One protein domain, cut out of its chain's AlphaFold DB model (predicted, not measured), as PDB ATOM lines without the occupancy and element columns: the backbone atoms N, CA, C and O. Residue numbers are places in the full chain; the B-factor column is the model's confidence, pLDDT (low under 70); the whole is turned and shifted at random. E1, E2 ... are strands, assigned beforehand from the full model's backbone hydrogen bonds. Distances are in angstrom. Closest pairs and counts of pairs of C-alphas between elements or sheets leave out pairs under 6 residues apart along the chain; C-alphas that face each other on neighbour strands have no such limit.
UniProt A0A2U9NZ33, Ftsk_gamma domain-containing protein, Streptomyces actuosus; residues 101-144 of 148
ATOM      1  N   GLN A 101      30.036  12.307  19.504       83.62
ATOM      2  CA  GLN A 101      31.299  12.740  18.917       83.62
ATOM      3  C   GLN A 101      32.399  12.665  19.970       83.62
ATOM      4  O   GLN A 101      32.189  13.044  21.127       83.62
ATOM      5  N   CYS A 102      33.578  12.198  19.566       84.38
ATOM      6  CA  CYS A 102      34.788  12.273  20.371       84.38
ATOM      7  C   CYS A 102      35.706  13.380  19.845       84.38
ATOM      8  O   CYS A 102      35.942  13.514  18.643       84.38
ATOM      9  N   CYS A 103      36.277  14.160  20.759       84.19
ATOM     10  CA  CYS A 103      37.402  15.019  20.421       84.19
ATOM     11  C   CYS A 103      38.648  14.150  20.244       84.19
ATOM     12  O   CYS A 103      39.145  13.596  21.225       84.19
ATOM     13  N   GLN A 104      39.191  14.097  19.029       77.62
ATOM     14  CA  GLN A 104      40.399  13.323  18.713       77.62
ATOM     15  C   GLN A 104      41.647  13.853  19.451       77.62
ATOM     16  O   GLN A 104      42.611  13.127  19.651       77.62
ATOM     17  N   GLN A 105      41.611  15.104  19.931       74.62
ATOM     18  CA  GLN A 105      42.726  15.746  20.641       74.62
ATOM     19  C   GLN A 105      42.768  15.431  22.151       74.62
ATOM     20  O   GLN A 105      43.842  15.348  22.746       74.62
ATOM     21  N   CYS A 106      41.610  15.336  22.817       77.56
ATOM     22  CA  CYS A 106      41.543  15.222  24.285       77.56
ATOM     23  C   CYS A 106      40.679  14.070  24.805       77.56
ATOM     24  O   CYS A 106      40.607  13.884  26.016       77.56
ATOM     25  N   GLY A 107      40.006  13.320  23.931       75.94
ATOM     26  CA  GLY A 107      39.162  12.190  24.317       75.94
ATOM     27  C   GLY A 107      37.833  12.569  24.981       75.94
ATOM     28  O   GLY A 107      37.118  11.684  25.440       75.94
ATOM     29  N   ARG A 108      37.460  13.861  25.041       80.62
ATOM     30  CA  ARG A 108      36.123  14.261  25.520       80.62
ATOM     31  C   ARG A 108      35.057  13.713  24.569       80.62
ATOM     32  O   ARG A 108      35.107  14.010  23.376       80.62
ATOM     33  N   ILE A 109      34.072  13.007  25.121       83.44
ATOM     34  CA  ILE A 109      32.889  12.517  24.405       83.44
ATOM     35  C   ILE A 109      31.696  13.410  24.737       83.44
ATOM     36  O   ILE A 109      31.517  13.832  25.880       83.44
ATOM     37  N   GLY A 110      30.894  13.744  23.731       84.50
ATOM     38  CA  GLY A 110      29.713  14.579  23.900       84.50
ATOM     39  C   GLY A 110      28.842  14.615  22.648       84.50
ATOM     40  O   GLY A 110      29.236  14.141  21.588       84.50
ATOM     41  N   ARG A 111      27.644  15.193  22.771       79.69
ATOM     42  CA  ARG A 111      26.701  15.362  21.644       79.69
ATOM     43  C   ARG A 111      26.847  16.708  20.933       79.69
ATOM     44  O   ARG A 111      26.424  16.862  19.795       79.69
ATOM     45  N   ARG A 112      27.398  17.712  21.622       77.94
ATOM     46  CA  ARG A 112      27.507  19.104  21.158       77.94
ATOM     47  C   ARG A 112      28.829  19.717  21.608       77.94
ATOM     48  O   ARG A 112      29.478  19.201  22.513       77.94
ATOM     49  N   GLY A 113      29.198  20.842  20.996       78.50
ATOM     50  CA  GLY A 113      30.408  21.580  21.363       78.50
ATOM     51  C   GLY A 113      31.682  21.035  20.720       78.50
ATOM     52  O   GLY A 113      32.755  21.168  21.308       78.50
ATOM     53  N   PHE A 114      31.575  20.456  19.523       82.56
ATOM     54  CA  PHE A 114      32.707  20.049  18.692       82.56
ATOM     55  C   PHE A 114      32.703  20.836  17.378       82.56
ATOM     56  O   PHE A 114      31.647  21.218  16.878       82.56
ATOM     57  N   ARG A 115      33.892  21.113  16.844       82.00
ATOM     58  CA  ARG A 115      34.121  21.633  15.497       82.00
ATOM     59  C   ARG A 115      34.837  20.555  14.700       82.00
ATOM     60  O   ARG A 115      35.796  19.956  15.188       82.00
ATOM     61  N   VAL A 116      34.359  20.326  13.485       83.69
ATOM     62  CA  VAL A 116      35.023  19.470  12.509       83.69
ATOM     63  C   VAL A 116      35.862  20.383  11.630       83.69
ATOM     64  O   VAL A 116      35.320  21.292  11.004       83.69
ATOM     65  N   TYR A 117      37.174  20.182  11.635       80.25
ATOM     66  CA  TYR A 117      38.080  20.883  10.740       80.25
ATOM     67  C   TYR A 117      38.387  19.968   9.555       80.25
ATOM     68  O   TYR A 117      38.801  18.825   9.776       80.25
ATOM     69  N   PRO A 118      38.168  20.429   8.312       77.44
ATOM     70  CA  PRO A 118      38.708  19.731   7.157       77.44
ATOM     71  C   PRO A 118      40.235  19.752   7.263       77.44
ATOM     72  O   PRO A 118      40.817  20.789   7.591       77.44
ATOM     73  N   SER A 119      40.872  18.606   7.046       73.44
ATOM     74  CA  SER A 119      42.330  18.558   6.951       73.44
ATOM     75  C   SER A 119      42.756  19.210   5.637       73.44
ATOM     76  O   SER A 119      42.132  18.972   4.603       73.44
ATOM     77  N   SER A 120      43.786  20.057   5.689       70.06
ATOM     78  CA  SER A 120      44.340  20.728   4.503       70.06
ATOM     79  C   SER A 120      45.129  19.769   3.603       70.06
ATOM     80  O   SER A 120      45.323  20.057   2.427       70.06
ATOM     81  N   ASP A 121      45.557  18.627   4.144       76.75
ATOM     82  CA  ASP A 121      46.203  17.554   3.396       76.75
ATOM     83  C   ASP A 121      45.191  16.782   2.542       76.75
ATOM     84  O   ASP A 121      44.196  16.244   3.042       76.75
ATOM     85  N   PHE A 122      45.463  16.691   1.239       68.25
ATOM     86  CA  PHE A 122      44.651  15.916   0.303       68.25
ATOM     87  C   PHE A 122      44.578  14.445   0.739       68.25
ATOM     88  O   PHE A 122      45.578  13.733   0.749       68.25
ATOM     89  N   GLY A 123      43.373  13.985   1.084       70.75
ATOM     90  CA  GLY A 123      43.108  12.603   1.497       70.75
ATOM     91  C   GLY A 123      43.184  12.348   3.006       70.75
ATOM     92  O   GLY A 123      42.854  11.245   3.442       70.75
ATOM     93  N   ALA A 124      43.548  13.343   3.820       74.12
ATOM     94  CA  ALA A 124      43.500  13.203   5.270       74.12
ATOM     95  C   ALA A 124      42.051  13.332   5.790       74.12
ATOM     96  O   ALA A 124      41.317  14.241   5.382       74.12
ATOM     97  N   PRO A 125      41.609  12.453   6.711       74.19
ATOM     98  CA  PRO A 125      40.272  12.544   7.276       74.19
ATOM     99  C   PRO A 125      40.108  13.842   8.087       74.19
ATOM    100  O   PRO A 125      41.071  14.330   8.689       74.19
ATOM    101  N   PRO A 126      38.894  14.414   8.132       79.06
ATOM    102  CA  PRO A 126      38.633  15.612   8.914       79.06
ATOM    103  C   PRO A 126      38.758  15.322  10.414       79.06
ATOM    104  O   PRO A 126      38.233  14.326  10.929       79.06
ATOM    105  N   ILE A 127      39.406  16.230  11.141       81.94
ATOM    106  CA  ILE A 127      39.584  16.098  12.587       81.94
ATOM    107  C   ILE A 127      38.405  16.720  13.335       81.94
ATOM    108  O   ILE A 127      37.963  17.832  13.048       81.94
ATOM    109  N   THR A 128      37.884  16.007  14.332       83.94
ATOM    110  CA  THR A 128      36.833  16.518  15.226       83.94
ATOM    111  C   THR A 128      37.451  16.922  16.558       83.94
ATOM    112  O   THR A 128      38.047  16.093  17.245       83.94
ATOM    113  N   VAL A 129      37.312  18.192  16.941       82.31
ATOM    114  CA  VAL A 129      37.892  18.749  18.176       82.31
ATOM    115  C   VAL A 129      36.867  19.566  18.959       82.31
ATOM    116  O   VAL A 129      35.850  19.980  18.415       82.31
ATOM    117  N   CYS A 130      37.091  19.817  20.251       82.12
ATOM    118  CA  CYS A 130      36.170  20.644  21.042       82.12
ATOM    119  C   CYS A 130      36.114  22.092  20.513       82.12
ATOM    120  O   CYS A 130      37.142  22.708  20.247       82.12
ATOM    121  N   ALA A 131      34.910  22.659  20.430       76.06
ATOM    122  CA  ALA A 131      34.661  24.026  19.972       76.06
ATOM    123  C   ALA A 131      35.201  25.081  20.950       76.06
ATOM    124  O   ALA A 131      35.650  26.146  20.527       76.06
ATOM    125  N   ASN A 132      35.167  24.786  22.254       72.00
ATOM    126  CA  ASN A 132      35.767  25.638  23.273       72.00
ATOM    127  C   ASN A 132      37.244  25.266  23.473       72.00
ATOM    128  O   ASN A 132      37.569  24.186  23.974       72.00
ATOM    129  N   LYS A 133      38.126  26.207  23.131       60.28
ATOM    130  CA  LYS A 133      39.584  26.076  23.227       60.28
ATOM    131  C   LYS A 133      40.063  25.869  24.673       60.28
ATOM    132  O   LYS A 133      40.986  25.095  24.885       60.28
ATOM    133  N   ASN A 134      39.382  26.447  25.670       61.38
ATOM    134  CA  ASN A 134      39.705  26.256  27.095       61.38
ATOM    135  C   ASN A 134      39.299  24.869  27.615       61.38
ATOM    136  O   ASN A 134      39.836  24.382  28.609       61.38
ATOM    137  N   ALA A 135      38.345  24.224  26.945       60.94
ATOM    138  CA  ALA A 135      37.852  22.909  27.319       60.94
ATOM    139  C   ALA A 135      38.750  21.787  26.760       60.94
ATOM    140  O   ALA A 135      38.771  20.688  27.314       60.94
ATOM    141  N   CYS A 136      39.507  22.068  25.695       62.62
ATOM    142  CA  CYS A 136      40.498  21.180  25.098       62.62
ATOM    143  C   CYS A 136      41.877  21.459  25.720       62.62
ATOM    144  O   CYS A 136      42.743  22.070  25.103       62.62
ATOM    145  N   ARG A 137      42.078  21.054  26.982       54.06
ATOM    146  CA  ARG A 137      43.305  21.359  27.752       54.06
ATOM    147  C   ARG A 137      44.607  20.835  27.117       54.06
ATOM    148  O   ARG A 137      45.675  21.346  27.436       54.06
ATOM    149  N   LYS A 138      44.535  19.862  26.199       51.84
ATOM    150  CA  LYS A 138      45.672  19.438  25.367       51.84
ATOM    151  C   LYS A 138      45.728  20.289  24.099       51.84
ATOM    152  O   LYS A 138      44.969  20.095  23.153       51.84
ATOM    153  N   ARG A 139      46.622  21.269  24.153       50.06
ATOM    154  CA  ARG A 139      46.976  22.218  23.103       50.06
ATOM    155  C   ARG A 139      47.334  21.510  21.784       50.06
ATOM    156  O   ARG A 139      48.050  20.515  21.770       50.06
ATOM    157  N   TRP A 140      46.781  22.063  20.710       45.75
ATOM    158  CA  TRP A 140      47.164  21.969  19.295       45.75
ATOM    159  C   TRP A 140      48.664  21.721  19.023       45.75
ATOM    160  O   TRP A 140      49.483  22.376  19.672       45.75
ATOM    161  N   PRO A 141      49.045  20.970  17.968       44.03
ATOM    162  CA  PRO A 141      50.203  21.380  17.183       44.03
ATOM    163  C   PRO A 141      49.861  22.722  16.514       44.03
ATOM    164  O   PRO A 141      48.803  22.877  15.902       44.03
ATOM    165  N   LYS A 142      50.712  23.736  16.696       42.16
ATOM    166  CA  LYS A 142      50.631  24.976  15.911       42.16
ATOM    167  C   LYS A 142      50.783  24.563  14.440       42.16
ATOM    168  O   LYS A 142      51.792  23.919  14.160       42.16
ATOM    169  N   PRO A 143      49.846  24.882  13.525       48.38
ATOM    170  CA  PRO A 143      50.170  24.788  12.108       48.38
ATOM    171  C   PRO A 143      51.432  25.626  11.905       48.38
ATOM    172  O   PRO A 143      51.489  26.761  12.396       48.38
ATOM    173  N   LEU A 144      52.462  25.016  11.316       52.84
ATOM    174  CA  LEU A 144      53.682  25.714  10.941       52.84
ATOM    175  C   LEU A 144      53.213  26.909  10.110       52.84
ATOM    176  O   LEU A 144      52.528  26.727   9.104       52.84
TER     177      LEU A 144
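AT A GLANCE: This is residues 101 to 144 of the 148 residues of the protein "Ftsk_gamma domain-containing protein" of Streptomyces actuosus (UniProt A0A2U9NZ33). There is little regular structure: a small two-stranded hairpin, E1 and E2, with a short link of 9 residues at one end and a long stretch with no named element before it, residues 101 to 113, and after it, residues 131 to 144. Residues 101 to 113 fold back on themselves through a short antiparallel pairing of 101 to 102 with 109 to 110, while residues 131 to 144 form a tail. The printed part has 44 residues, with 8 in named elements, E1 then E2, class all strand, and no named helix. It is only just compact, close to loose, with a radius of gyration of the C-alphas of 10.6 A and spans of 28 by 21 by 13 A.

IN THESE COORDINATES: E1 is residues 114 to 117, 9.6 A long, from C-alpha 114 at (32.707, 20.049, 18.692). E2 is residues 127 to 130, 10.2 A long, ending at C-alpha 130 at (36.170, 20.644, 21.042).

HOW THE PARTS SIT: E1 and E2 are antiparallel neighbours in a hairpin, at 148 degrees between directions, joined by a short link. C-alphas 114 and 130 face each other at 4.2 A. N 115 and O 129, 2.8 A apart, are within hydrogen-bond range.

THE WHOLE: The C-alphas farthest apart, of Arg 111 and Leu 144, are 30.8 A apart. The printed part has no cut. Its mean pLDDT is 71.5; residue 122 and residues 133 to 144 are under 70.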